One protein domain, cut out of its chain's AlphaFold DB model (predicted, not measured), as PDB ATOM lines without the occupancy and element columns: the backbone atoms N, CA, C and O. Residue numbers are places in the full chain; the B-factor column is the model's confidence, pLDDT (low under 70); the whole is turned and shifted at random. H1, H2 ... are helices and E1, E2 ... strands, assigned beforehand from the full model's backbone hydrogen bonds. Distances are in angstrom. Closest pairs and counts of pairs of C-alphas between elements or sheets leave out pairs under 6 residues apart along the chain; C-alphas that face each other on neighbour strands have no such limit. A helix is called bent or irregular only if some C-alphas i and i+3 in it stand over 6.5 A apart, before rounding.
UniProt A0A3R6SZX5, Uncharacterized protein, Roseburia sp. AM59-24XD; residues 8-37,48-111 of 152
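Overview. This is residues 8 to 37 and 48 to 111 of the 152 residues of an uncharacterized protein of Roseburia sp. AM59-24XD (UniProt A0A3R6SZX5). A small three-stranded sheet has the long helix H3 packed along one face, and H2 meets the first part of H3 at nearly a right angle, so that the two helices make an L with H2 as an arm leading away from the sheet. The short helix H1 packs on the first part of H3, and residues 48 to 59, with no named element, make a loose tail at the end away from H2. The printed part has 94 residues, with three named helices and three named strands in the order E1 E2 H1 E3 H2 H3; the sheet runs E1, E2, E3 and is mixed, and the class is mixed, helices and strands. The whole is only just loose, close to compact, with a radius of gyration of the C-alphas of 15.2 A, and elongated, spanning 52 by 34 by 22 A.

Along the chain. Find C-alpha 8 at (-28.509, 20.569, -36.693); there E1 begins, residues 8 to 11. E2 follows as residues 14 to 19, 16.1 A long, and H1 as residues 24 to 28. After the cut look for E3, residues 60 to 63. H2 runs from C-alpha 66 at (-30.482, 26.044, -16.648) through residue 83, over 25.7 A. H3, residues 91 to 110, covers 29.2 A and ends at C-alpha 110, (-10.636, 19.731, -34.071); it is irregular, but only just, with C-alphas 105 and 108 6.6 A apart.

Arrangement. Start at the hairpin of E1 and E2, antiparallel, where N 9 and O 16 are 2.9 A apart, within hydrogen-bond range. E2, the inner strand, is parallel to E3, with N 17 and O 60 at 2.8 A. Residues 8 to 9 of E1 also pair, antiparallel, with residues 33 to 34. H3 is on the sheet at a height of 9.3 A, making two layers, a helix on one face of a sheet. It lies over E2 and, only just, over E3, with 3 of its C-alphas; at 29 degrees to E2 on the local plane it only just runs along the strands. The closest C-alphas of E3 and H3, Ile 62 and Val 99, are 6.9 A apart. H1 only grazes the sheet, with residues 25 to 26, and touches residues 92 to 96 of H3, closest at the C-alphas of Ile 25 and Thr 96, 5.4 A. H2 is not on the sheet; its residues 68 to 73 touch residues 91 to 98 of H3, about perpendicular at 87 degrees, closest at the C-alphas of Ile 69 and Leu 94, 5.5 A. H1 and H2 are apart. Each O i to N i+4 pair is within hydrogen-bond range in H1, 13 of 14 in H2 and 13 of 16 in H3.

Size, cuts and confidence. The two C-alphas farthest apart, Glu 48 and Gly 84, are 56.0 A from each other. Residues 38 to 47 are not printed, and C-alphas 37 and 48 are 21.1 A apart across this cut. Of the links that are printed whole, none is long. Mean pLDDT of the printed part is 78.7; look for values under 70 at residues 35 to 37, 48 to 57, 80 to 87 and 109 to 111.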
ATOM      1  N   THR A   8     -29.907  20.780 -36.324       88.19
ATOM      2  CA  THR A   8     -28.509  20.569 -36.693       88.19
ATOM      3  C   THR A   8     -28.008  21.778 -37.466       88.19
ATOM      4  O   THR A   8     -28.693  22.287 -38.357       88.19
ATOM      5  N   ILE A   9     -26.813  22.247 -37.126       88.75
ATOM      6  CA  ILE A   9     -26.093  23.269 -37.882       88.75
ATOM      7  C   ILE A   9     -24.832  22.679 -38.499       88.75
ATOM      8  O   ILE A   9     -24.258  21.732 -37.956       88.75
ATOM      9  N   GLN A  10     -24.374  23.262 -39.603       85.19
ATOM     10  CA  GLN A  10     -23.059  22.977 -40.162       85.19
ATOM     11  C   GLN A  10     -22.124  24.168 -39.949       85.19
ATOM     12  O   GLN A  10     -22.398  25.274 -40.413       85.19
ATOM     13  N   LEU A  11     -21.003  23.940 -39.266       83.88
ATOM     14  CA  LEU A  11     -19.979  24.951 -39.017       83.88
ATOM     15  C   LEU A  11     -18.594  24.353 -39.282       83.88
ATOM     16  O   LEU A  11     -18.221  23.374 -38.647       83.88
ATOM     17  N   ALA A  12     -17.842  24.940 -40.221       82.38
ATOM     18  CA  ALA A  12     -16.509  24.465 -40.625       82.38
ATOM     19  C   ALA A  12     -16.471  22.947 -40.908       82.38
ATOM     20  O   ALA A  12     -15.670  22.212 -40.339       82.38
ATOM     21  N   GLU A  13     -17.397  22.480 -41.753       80.38
ATOM     22  CA  GLU A  13     -17.566  21.063 -42.126       80.38
ATOM     23  C   GLU A  13     -18.011  20.128 -40.985       80.38
ATOM     24  O   GLU A  13     -18.207  18.939 -41.223       80.38
ATOM     25  N   LYS A  14     -18.246  20.650 -39.773       82.50
ATOM     26  CA  LYS A  14     -18.754  19.890 -38.625       82.50
ATOM     27  C   LYS A  14     -20.254  20.043 -38.459       82.50
ATOM     28  O   LYS A  14     -20.786  21.148 -38.557       82.50
ATOM     29  N   ARG A  15     -20.933  18.932 -38.184       86.81
ATOM     30  CA  ARG A  15     -22.365  18.871 -37.887       86.81
ATOM     31  C   ARG A  15     -22.565  18.952 -36.381       86.81
ATOM     32  O   ARG A  15     -22.170  18.054 -35.647       86.81
ATOM     33  N   ILE A  16     -23.188  20.026 -35.918       88.38
ATOM     34  CA  ILE A  16     -23.430  20.268 -34.496       88.38
ATOM     35  C   ILE A  16     -24.938  20.224 -34.261       88.38
ATOM     36  O   ILE A  16     -25.678  21.046 -34.794       88.38
ATOM     37  N   CYS A  17     -25.401  19.261 -33.469       89.69
ATOM     38  CA  CYS A  17     -26.792  19.162 -33.044       89.69
ATOM     39  C   CYS A  17     -26.999  20.008 -31.785       89.69
ATOM     40  O   CYS A  17     -26.324  19.799 -30.779       89.69
ATOM     41  N   ILE A  18     -27.929  20.958 -31.833       88.69
ATOM     42  CA  ILE A  18     -28.269  21.843 -30.719       88.69
ATOM     43  C   ILE A  18     -29.646  21.441 -30.188       88.69
ATOM     44  O   ILE A  18     -30.625  21.380 -30.936       88.69
ATOM     45  N   LYS A  19     -29.718  21.181 -28.880       89.88
ATOM     46  CA  LYS A  19     -30.940  20.946 -28.104       89.88
ATOM     47  C   LYS A  19     -31.197  22.182 -27.224       89.88
ATOM     48  O   LYS A  19     -30.640  22.250 -26.123       89.88
ATOM     49  N   PRO A  20     -31.941  23.181 -27.734       87.75
ATOM     50  CA  PRO A  20     -32.153  24.446 -27.035       87.75
ATOM     51  C   PRO A  20     -33.280  24.369 -25.993       87.75
ATOM     52  O   PRO A  20     -34.158  23.510 -26.081       87.75
ATOM     53  N   LEU A  21     -33.267  25.306 -25.043       88.06
ATOM     54  CA  LEU A  21     -34.364  25.628 -24.122       88.06
ATOM     55  C   LEU A  21     -35.195  26.832 -24.595       88.06
ATOM     56  O   LEU A  21     -36.313  27.025 -24.104       88.06
ATOM     57  N   TYR A  22     -34.666  27.647 -25.518       88.56
ATOM     58  CA  TYR A  22     -35.351  28.784 -26.129       88.56
ATOM     59  C   TYR A  22     -35.181  28.817 -27.657       88.56
ATOM     60  O   TYR A  22     -34.126  28.524 -28.210       88.56
ATOM     61  N   ASP A  23     -36.194  29.305 -28.378       86.50
ATOM     62  CA  ASP A  23     -36.145  29.393 -29.849       86.50
ATOM     63  C   ASP A  23     -35.178  30.469 -30.373       86.50
ATOM     64  O   ASP A  23     -34.849  30.492 -31.558       86.50
ATOM     65  N   MET A  24     -34.698  31.362 -29.503       88.19
ATOM     66  CA  MET A  24     -33.834  32.478 -29.889       88.19
ATOM     67  C   MET A  24     -32.566  32.003 -30.606       88.19
ATOM     68  O   MET A  24     -32.220  32.552 -31.650       88.19
ATOM     69  N   ILE A  25     -31.897  30.960 -30.102       87.75
ATOM     70  CA  ILE A  25     -30.671  30.442 -30.729       87.75
ATOM     71  C   ILE A  25     -30.923  29.916 -32.145       87.75
ATOM     72  O   ILE A  25     -30.064  30.042 -33.014       87.75
ATOM     73  N   ARG A  26     -32.123  29.394 -32.415       87.19
ATOM     74  CA  ARG A  26     -32.499  28.929 -33.752       87.19
ATOM     75  C   ARG A  26     -32.533  30.081 -34.756       87.19
ATOM     76  O   ARG A  26     -32.070  29.910 -35.878       87.19
ATOM     77  N   GLU A  27     -33.028  31.247 -34.347       87.25
ATOM     78  CA  GLU A  27     -33.025  32.449 -35.191       87.25
ATOM     79  C   GLU A  27     -31.596  32.948 -35.453       87.25
ATOM     80  O   GLU A  27     -31.261  33.278 -36.590       87.25
ATOM     81  N   TYR A  28     -30.725  32.928 -34.437       85.44
ATOM     82  CA  TYR A  28     -29.307  33.284 -34.596       85.44
ATOM     83  C   TYR A  28     -28.549  32.320 -35.516       85.44
ATOM     84  O   TYR A  28     -27.670  32.737 -36.267       85.44
ATOM     85  N   CYS A  29     -28.889  31.033 -35.477       86.38
ATOM     86  CA  CYS A  29     -28.225  30.006 -36.266       86.38
ATOM     87  C   CYS A  29     -28.852  29.766 -37.642       86.38
ATOM     88  O   CYS A  29     -28.350  28.905 -38.357       86.38
ATOM     89  N   LYS A  30     -29.911  30.488 -38.038       85.88
ATOM     90  CA  LYS A  30     -30.749  30.159 -39.208       85.88
ATOM     91  C   LYS A  30     -29.993  29.908 -40.516       85.88
ATOM     92  O   LYS A  30     -30.390  29.032 -41.273       85.88
ATOM     93  N   GLU A  31     -28.908  30.639 -40.759       84.88
ATOM     94  CA  GLU A  31     -28.086  30.520 -41.976       84.88
ATOM     95  C   GLU A  31     -27.191  29.273 -41.976       84.88
ATOM     96  O   GLU A  31     -26.749  28.825 -43.027       84.88
ATOM     97  N   TYR A  32     -26.950  28.699 -40.797       85.62
ATOM     98  CA  TYR A  32     -26.140  27.500 -40.597       85.62
ATOM     99  C   TYR A  32     -26.992  26.242 -40.430       85.62
ATOM    100  O   TYR A  32     -26.436  25.144 -40.404       85.62
ATOM    101  N   ILE A  33     -28.317  26.378 -40.273       87.06
ATOM    102  CA  ILE A  33     -29.218  25.239 -40.090       87.06
ATOM    103  C   ILE A  33     -29.211  24.402 -41.360       87.06
ATOM    104  O   ILE A  33     -29.599  24.860 -42.434       87.06
ATOM    105  N   ILE A  34     -28.849  23.137 -41.199       84.69
ATOM    106  CA  ILE A  34     -29.034  22.128 -42.227       84.69
ATOM    107  C   ILE A  34     -30.295  21.342 -41.880       84.69
ATOM    108  O   ILE A  34     -30.468  20.847 -40.766       84.69
ATOM    109  N   SER A  35     -31.232  21.261 -42.822       69.25
ATOM    110  CA  SER A  35     -32.285  20.258 -42.733       69.25
ATOM    111  C   SER A  35     -31.607  18.916 -42.947       69.25
ATOM    112  O   SER A  35     -31.081  18.682 -44.035       69.25
ATOM    113  N   ASP A  36     -31.598  18.060 -41.931       56.66
ATOM    114  CA  ASP A  36     -31.216  16.662 -42.087       56.66
ATOM    115  C   ASP A  36     -32.213  16.016 -43.058       56.66
ATOM    116  O   ASP A  36     -33.242  15.466 -42.667       56.66
ATOM    117  N   ILE A  37     -31.959  16.152 -44.361       48.94
ATOM    118  CA  ILE A  37     -32.552  15.281 -45.357       48.94
ATOM    119  C   ILE A  37     -31.889  13.948 -45.059       48.94
ATOM    120  O   ILE A  37     -30.720  13.744 -45.379       48.94
ATOM    121  N   GLU A  48     -40.466  -0.142 -32.967       51.31
ATOM    122  CA  GLU A  48     -41.151   1.039 -32.454       51.31
ATOM    123  C   GLU A  48     -40.553   1.371 -31.074       51.31
ATOM    124  O   GLU A  48     -40.336   0.460 -30.273       51.31
ATOM    125  N   ASN A  49     -40.311   2.663 -30.813       50.19
ATOM    126  CA  ASN A  49     -39.699   3.268 -29.610       50.19
ATOM    127  C   ASN A  49     -38.180   3.521 -29.680       50.19
ATOM    128  O   ASN A  49     -37.405   2.921 -28.941       50.19
ATOM    129  N   GLU A  50     -37.766   4.499 -30.486       44.69
ATOM    130  CA  GLU A  50     -36.471   5.169 -30.318       44.69
ATOM    131  C   GLU A  50     -36.659   6.686 -30.441       44.69
ATOM    132  O   GLU A  50     -37.338   7.178 -31.346       44.69
ATOM    133  N   ASP A  51     -36.103   7.408 -29.470       45.06
ATOM    134  CA  ASP A  51     -36.013   8.864 -29.383       45.06
ATOM    135  C   ASP A  51     -35.529   9.440 -30.729       45.06
ATOM    136  O   ASP A  51     -34.356   9.326 -31.083       45.06
ATOM    137  N   LYS A  52     -36.439  10.026 -31.523       48.78
ATOM    138  CA  LYS A  52     -36.192  10.570 -32.881       48.78
ATOM    139  C   LYS A  52     -35.303  11.828 -32.882       48.78
ATOM    140  O   LYS A  52     -35.475  12.720 -33.711       48.78
ATOM    141  N   THR A  53     -34.384  11.960 -31.933       50.12
ATOM    142  CA  THR A  53     -33.708  13.223 -31.601       50.12
ATOM    143  C   THR A  53     -32.204  13.034 -31.412       50.12
ATOM    144  O   THR A  53     -31.543  13.763 -30.666       50.12
ATOM    145  N   VAL A  54     -31.638  12.047 -32.104       51.47
ATOM    146  CA  VAL A  54     -30.194  11.904 -32.264       51.47
ATOM    147  C   VAL A  54     -29.930  11.669 -33.742       51.47
ATOM    148  O   VAL A  54     -30.155  10.582 -34.259       51.47
ATOM    149  N   ASN A  55     -29.492  12.716 -34.442       54.62
ATOM    150  CA  ASN A  55     -28.911  12.552 -35.766       54.62
ATOM    151  C   ASN A  55     -27.614  11.733 -35.593       54.62
ATOM    152  O   ASN A  55     -26.681  12.242 -34.963       54.62
ATOM    153  N   PRO A  56     -27.527  10.493 -36.116       56.78
ATOM    154  CA  PRO A  56     -26.351   9.639 -35.943       56.78
ATOM    155  C   PRO A  56     -25.095  10.189 -36.642       56.78
ATOM    156  O   PRO A  56     -24.014   9.629 -36.487       56.78
ATOM    157  N   PHE A  57     -25.220  11.293 -37.388       65.00
ATOM    158  CA  PHE A  57     -24.130  11.974 -38.082       65.00
ATOM    159  C   PHE A  57     -23.691  13.295 -37.427       65.00
ATOM    160  O   PHE A  57     -22.979  14.065 -38.068       65.00
ATOM    161  N   ALA A  58     -24.126  13.609 -36.202       77.94
ATOM    162  CA  ALA A  58     -23.648  14.800 -35.497       77.94
ATOM    163  C   ALA A  58     -22.237  14.572 -34.918       77.94
ATOM    164  O   ALA A  58     -22.027  13.644 -34.140       77.94
ATOM    165  N   ASP A  59     -21.286  15.448 -35.250       81.88
ATOM    166  CA  ASP A  59     -19.940  15.467 -34.661       81.88
ATOM    167  C   ASP A  59     -19.962  15.934 -33.194       81.88
ATOM    168  O   ASP A  59     -19.104  15.554 -32.396       81.88
ATOM    169  N   LEU A  60     -20.941  16.773 -32.838       84.88
ATOM    170  CA  LEU A  60     -21.132  17.315 -31.494       84.88
ATOM    171  C   LEU A  60     -22.623  17.445 -31.179       84.88
ATOM    172  O   LEU A  60     -23.402  17.917 -32.004       84.88
ATOM    173  N   ILE A  61     -23.008  17.096 -29.950       88.25
ATOM    174  CA  ILE A  61     -24.347  17.354 -29.415       88.25
ATOM    175  C   ILE A  61     -24.221  18.362 -28.275       88.25
ATOM    176  O   ILE A  61     -23.588  18.092 -27.255       88.25
ATOM    177  N   ILE A  62     -24.840  19.524 -28.449       88.56
ATOM    178  CA  ILE A  62     -24.922  20.578 -27.446       88.56
ATOM    179  C   ILE A  62     -26.318  20.557 -26.853       88.56
ATOM    180  O   ILE A  62     -27.296  20.871 -27.524       88.56
ATOM    181  N   GLN A  63     -26.398  20.226 -25.571       89.69
ATOM    182  CA  GLN A  63     -27.606  20.394 -24.780       89.69
ATOM    183  C   GLN A  63     -27.396  21.542 -23.800       89.69
ATOM    184  O   GLN A  63     -26.400  21.548 -23.069       89.69
ATOM    185  N   THR A  64     -28.304  22.514 -23.801       87.88
ATOM    186  CA  THR A  64     -28.286  23.610 -22.827       87.88
ATOM    187  C   THR A  64     -29.095  23.215 -21.600       87.88
ATOM    188  O   THR A  64     -30.196  22.678 -21.726       87.88
ATOM    189  N   SER A  65     -28.560  23.481 -20.408       89.81
ATOM    190  CA  SER A  65     -29.293  23.346 -19.149       89.81
ATOM    191  C   SER A  65     -29.441  24.698 -18.431       89.81
ATOM    192  O   SER A  65     -28.708  25.647 -18.729       89.81
ATOM    193  N   PRO A  66     -30.367  24.829 -17.460       89.00
ATOM    194  CA  PRO A  66     -30.482  26.044 -16.648       89.00
ATOM    195  C   PRO A  66     -29.180  26.421 -15.917       89.00
ATOM    196  O   PRO A  66     -28.915  27.601 -15.688       89.00
ATOM    197  N   GLU A  67     -28.338  25.441 -15.579       90.12
ATOM    198  CA  GLU A  67     -27.027  25.664 -14.962       90.12
ATOM    199  C   GLU A  67     -26.059  26.390 -15.904       90.12
ATOM    200  O   GLU A  67     -25.299  27.248 -15.452       90.12
ATOM    201  N   ASP A  68     -26.112  26.105 -17.210       89.44
ATOM    202  CA  ASP A  68     -25.321  26.830 -18.209       89.44
ATOM    203  C   ASP A  68     -25.728  28.308 -18.274       89.44
ATOM    204  O   ASP A  68     -24.875  29.195 -18.306       89.44
ATOM    205  N   ILE A  69     -27.032  28.589 -18.222       89.31
ATOM    206  CA  ILE A  69     -27.573  29.956 -18.209       89.31
ATOM    207  C   ILE A  69     -27.139  30.689 -16.934       89.31
ATOM    208  O   ILE A  69     -26.716  31.847 -16.982       89.31
ATOM    209  N   ALA A  70     -27.204  30.017 -15.781       90.19
ATOM    210  CA  ALA A  70     -26.745  30.572 -14.511       90.19
ATOM    211  C   ALA A  70     -25.236  30.871 -14.524       90.19
ATOM    212  O   ALA A  70     -24.799  31.886 -13.969       90.19
ATOM    213  N   TYR A  71     -24.441  30.020 -15.180       90.25
ATOM    214  CA  TYR A  71     -23.014  30.251 -15.380       90.25
ATOM    215  C   TYR A  71     -22.761  31.524 -16.196       90.25
ATOM    216  O   TYR A  71     -22.007  32.387 -15.738       90.25
ATOM    217  N   GLU A  72     -23.429  31.693 -17.343       89.50
ATOM    218  CA  GLU A  72     -23.278  32.900 -18.171       89.50
ATOM    219  C   GLU A  72     -23.744  34.160 -17.443       89.50
ATOM    220  O   GLU A  72     -23.076  35.193 -17.487       89.50
ATOM    221  N   ARG A  73     -24.835  34.073 -16.673       88.62
ATOM    222  CA  ARG A  73     -25.307  35.190 -15.847       88.62
ATOM    223  C   ARG A  73     -24.256  35.620 -14.827       88.62
ATOM    224  O   ARG A  73     -23.972  36.808 -14.683       88.62
ATOM    225  N   LYS A  74     -23.651  34.657 -14.124       87.69
ATOM    226  CA  LYS A  74     -22.601  34.925 -13.132       87.69
ATOM    227  C   LYS A  74     -21.345  35.499 -13.783       87.69
ATOM    228  O   LYS A  74     -20.696  36.363 -13.196       87.69
ATOM    229  N   ARG A  75     -20.991  35.016 -14.974       84.81
ATOM    230  CA  ARG A  75     -19.868  35.536 -15.756       84.81
ATOM    231  C   ARG A  75     -20.115  36.985 -16.173       84.81
ATOM    232  O   ARG A  75     -19.284  37.836 -15.875       84.81
ATOM    233  N   SER A  76     -21.283  37.269 -16.742       80.12
ATOM    234  CA  SER A  76     -21.696  38.618 -17.125       80.12
ATOM    235  C   SER A  76     -21.710  39.587 -15.941       80.12
ATOM    236  O   SER A  76     -21.295  40.732 -16.092       80.12
ATOM    237  N   ALA A  77     -22.157  39.150 -14.759       81.06
ATOM    238  CA  ALA A  77     -22.150  39.987 -13.557       81.06
ATOM    239  C   ALA A  77     -20.722  40.383 -13.132       81.06
ATOM    240  O   ALA A  77     -20.468  41.537 -12.808       81.06
ATOM    241  N   ARG A  78     -19.762  39.452 -13.210       77.75
ATOM    242  CA  ARG A  78     -18.346  39.733 -12.905       77.75
ATOM    243  C   ARG A  78     -17.709  40.702 -13.901       77.75
ATOM    244  O   ARG A  78     -16.859  41.498 -13.517       77.75
ATOM    245  N   GLU A  79     -18.081  40.610 -15.175       71.00
ATOM    246  CA  GLU A  79     -17.589  41.510 -16.226       71.00
ATOM    247  C   GLU A  79     -18.206  42.918 -16.092       71.00
ATOM    248  O   GLU A  79     -17.527  43.920 -16.329       71.00
ATOM    249  N   ALA A  80     -19.456  43.011 -15.625       66.38
ATOM    250  CA  ALA A  80     -20.126  44.271 -15.308       66.38
ATOM    251  C   ALA A  80     -19.445  45.041 -14.168       66.38
ATOM    252  O   ALA A  80     -19.302  46.259 -14.269       66.38
ATOM    253  N   ASP A  81     -18.962  44.348 -13.133       61.28
ATOM    254  CA  ASP A  81     -18.210  44.965 -12.032       61.28
ATOM    255  C   ASP A  81     -16.888  45.598 -12.510       61.28
ATOM    256  O   ASP A  81     -16.400  46.558 -11.914       61.28
ATOM    257  N   GLN A  82     -16.310  45.087 -13.604       61.09
ATOM    258  CA  GLN A  82     -15.061  45.598 -14.183       61.09
ATOM    259  C   GLN A  82     -15.283  46.744 -15.181       61.09
ATOM    260  O   GLN A  82     -14.446  47.642 -15.265       61.09
ATOM    261  N   ASN A  83     -16.401  46.731 -15.917       60.84
ATOM    262  CA  ASN A  83     -16.692  47.694 -16.989       60.84
ATOM    263  C   ASN A  83     -17.819  48.697 -16.662       60.84
ATOM    264  O   ASN A  83     -18.133  49.553 -17.487       60.84
ATOM    265  N   GLY A  84     -18.422  48.623 -15.473       55.38
ATOM    266  CA  GLY A  84     -19.386  49.605 -14.964       55.38
ATOM    267  C   GLY A  84     -20.796  49.534 -15.562       55.38
ATOM    268  O   GLY A  84     -21.559  50.488 -15.415       55.38
ATOM    269  N   GLN A  85     -21.168  48.442 -16.236       53.22
ATOM    270  CA  GLN A  85     -22.495  48.268 -16.842       53.22
ATOM    271  C   GLN A  85     -23.055  46.876 -16.542       53.22
ATOM    272  O   GLN A  85     -22.697  45.894 -17.188       53.22
ATOM    273  N   ALA A  86     -23.964  46.799 -15.567       56.22
ATOM    274  CA  ALA A  86     -24.767  45.606 -15.319       56.22
ATOM    275  C   ALA A  86     -25.916  45.558 -16.333       56.22
ATOM    276  O   ALA A  86     -26.967  46.161 -16.129       56.22
ATOM    277  N   ALA A  87     -25.701  44.874 -17.455       63.81
ATOM    278  CA  ALA A  87     -26.786  44.535 -18.364       63.81
ATOM    279  C   ALA A  87     -27.490  43.271 -17.846       63.81
ATOM    280  O   ALA A  87     -26.880  42.205 -17.752       63.81
ATOM    281  N   GLU A  88     -28.774  43.381 -17.496       75.56
ATOM    282  CA  GLU A  88     -29.609  42.204 -17.258       75.56
ATOM    283  C   GLU A  88     -29.956  41.556 -18.599       75.56
ATOM    284  O   GLU A  88     -30.796  42.039 -19.357       75.56
ATOM    285  N   TYR A  89     -29.279  40.454 -18.903       84.00
ATOM    286  CA  TYR A  89     -29.563  39.656 -20.086       84.00
ATOM    287  C   TYR A  89     -30.683  38.646 -19.831       84.00
ATOM    288  O   TYR A  89     -30.767  38.025 -18.762       84.00
ATOM    289  N   THR A  90     -31.525  38.452 -20.846       89.50
ATOM    290  CA  THR A  90     -32.584  37.441 -20.825       89.50
ATOM    291  C   THR A  90     -31.992  36.035 -20.873       89.50
ATOM    292  O   THR A  90     -30.941  35.806 -21.468       89.50
ATOM    293  N   ASP A  91     -32.691  35.067 -20.285       90.00
ATOM    294  CA  ASP A  91     -32.276  33.658 -20.254       90.00
ATOM    295  C   ASP A  91     -32.086  33.094 -21.666       90.00
ATOM    296  O   ASP A  91     -31.110  32.396 -21.928       90.00
ATOM    297  N   ALA A  92     -32.961  33.488 -22.597       88.12
ATOM    298  CA  ALA A  92     -32.859  33.127 -24.006       88.12
ATOM    299  C   ALA A  92     -31.569  33.652 -24.656       88.12
ATOM    300  O   ALA A  92     -30.952  32.948 -25.449       88.12
ATOM    301  N   TYR A  93     -31.134  34.867 -24.309       88.69
ATOM    302  CA  TYR A  93     -29.869  35.408 -24.801       88.69
ATOM    303  C   TYR A  93     -28.667  34.722 -24.145       88.69
ATOM    304  O   TYR A  93     -27.711  34.363 -24.829       88.69
ATOM    305  N   LEU A  94     -28.720  34.482 -22.835       91.00
ATOM    306  CA  LEU A  94     -27.661  33.779 -22.108       91.00
ATOM    307  C   LEU A  94     -27.476  32.339 -22.604       91.00
ATOM    308  O   LEU A  94     -26.346  31.867 -22.693       91.00
ATOM    309  N   GLU A  95     -28.553  31.665 -23.009       90.81
ATOM    310  CA  GLU A  95     -28.457  30.387 -23.716       90.81
ATOM    311  C   GLU A  95     -27.625  30.511 -25.000       90.81
ATOM    312  O   GLU A  95     -26.775  29.655 -25.252       90.81
ATOM    313  N   THR A  96     -27.806  31.572 -25.797       90.56
ATOM    314  CA  THR A  96     -26.999  31.741 -27.018       90.56
ATOM    315  C   THR A  96     -25.504  31.839 -26.710       90.56
ATOM    316  O   THR A  96     -24.689  31.253 -27.425       90.56
ATOM    317  N   LEU A  97     -25.139  32.496 -25.602       90.69
ATOM    318  CA  LEU A  97     -23.754  32.588 -25.135       90.69
ATOM    319  C   LEU A  97     -23.228  31.237 -24.645       90.69
ATOM    320  O   LEU A  97     -22.101  30.869 -24.973       90.69
ATOM    321  N   ALA A  98     -24.045  30.470 -23.921       91.94
ATOM    322  CA  ALA A  98     -23.678  29.134 -23.468       91.94
ATOM    323  C   ALA A  98     -23.416  28.181 -24.645       91.94
ATOM    324  O   ALA A  98     -22.413  27.465 -24.650       91.94
ATOM    325  N   VAL A  99     -24.281  28.199 -25.665       90.31
ATOM    326  CA  VAL A  99     -24.090  27.424 -26.900       90.31
ATOM    327  C   VAL A  99     -22.807  27.862 -27.602       90.31
ATOM    328  O   VAL A  99     -21.971  27.019 -27.924       90.31
ATOM    329  N   TYR A 100     -22.604  29.171 -27.777       88.44
ATOM    330  CA  TYR A 100     -21.393  29.712 -28.395       88.44
ATOM    331  C   TYR A 100     -20.121  29.278 -27.657       88.44
ATOM    332  O   TYR A 100     -19.165  28.830 -28.288       88.44
ATOM    333  N   ARG A 101     -20.118  29.345 -26.321       89.50
ATOM    334  CA  ARG A 101     -18.992  28.907 -25.491       89.50
ATOM    335  C   ARG A 101     -18.694  27.423 -25.685       89.50
ATOM    336  O   ARG A 101     -17.540  27.083 -25.913       89.50
ATOM    337  N   LYS A 102     -19.707  26.554 -25.648       88.88
ATOM    338  CA  LYS A 102     -19.522  25.105 -25.849       88.88
ATOM    339  C   LYS A 102     -18.950  24.785 -27.231       88.88
ATOM    340  O   LYS A 102     -18.063  23.942 -27.341       88.88
ATOM    341  N   ILE A 103     -19.394  25.493 -28.275       86.75
ATOM    342  CA  ILE A 103     -18.794  25.387 -29.615       86.75
ATOM    343  C   ILE A 103     -17.332  25.848 -29.571       86.75
ATOM    344  O   ILE A 103     -16.447  25.128 -30.019       86.75
ATOM    345  N   ALA A 104     -17.050  27.023 -29.005       81.69
ATOM    346  CA  ALA A 104     -15.704  27.592 -28.955       81.69
ATOM    347  C   ALA A 104     -14.713  26.778 -28.101       81.69
ATOM    348  O   ALA A 104     -13.519  26.800 -28.383       81.69
ATOM    349  N   GLU A 105     -15.184  26.056 -27.084       83.25
ATOM    350  CA  GLU A 105     -14.382  25.118 -26.287       83.25
ATOM    351  C   GLU A 105     -14.077  23.828 -27.066       83.25
ATOM    352  O   GLU A 105     -12.982  23.281 -26.949       83.25
ATOM    353  N   TRP A 106     -15.017  23.364 -27.896       82.44
ATOM    354  CA  TRP A 106     -14.869  22.134 -28.677       82.44
ATOM    355  C   TRP A 106     -14.043  22.328 -29.957       82.44
ATOM    356  O   TRP A 106     -13.176  21.513 -30.261       82.44
ATOM    357  N   MET A 107     -14.247  23.425 -30.691       75.81
ATOM    358  CA  MET A 107     -13.624  23.674 -32.003       75.81
ATOM    359  C   MET A 107     -12.080  23.585 -32.022       75.81
ATOM    360  O   MET A 107     -11.540  22.972 -32.953       75.81
ATOM    361  N   PRO A 108     -11.339  24.089 -31.010       73.75
ATOM    362  CA  PRO A 108      -9.883  23.957 -30.956       73.75
ATOM    363  C   PRO A 108      -9.397  22.506 -30.898       73.75
ATOM    364  O   PRO A 108      -8.316  22.211 -31.405       73.75
ATOM    365  N   MET A 109     -10.191  21.583 -30.340       67.06
ATOM    366  CA  MET A 109      -9.852  20.153 -30.310       67.06
ATOM    367  C   MET A 109      -9.875  19.514 -31.707       67.06
ATOM    368  O   MET A 109      -9.285  18.457 -31.908       67.06
ATOM    369  N   TYR A 110     -10.507  20.176 -32.682       62.41
ATOM    370  CA  TYR A 110     -10.636  19.731 -34.071       62.41
ATOM    371  C   TYR A 110      -9.859  20.640 -35.024       62.41
ATOM    372  O   TYR A 110     -10.246  20.834 -36.177       62.41
ATOM    373  N   ASN A 111      -8.753  21.210 -34.532       58.38
ATOM    374  CA  ASN A 111      -7.813  22.018 -35.304       58.38
ATOM    375  C   ASN A 111      -8.459  23.243 -35.986       58.38
ATOM    376  O   ASN A 111      -7.933  23.754 -36.974       58.38
TER     377      ASN A 111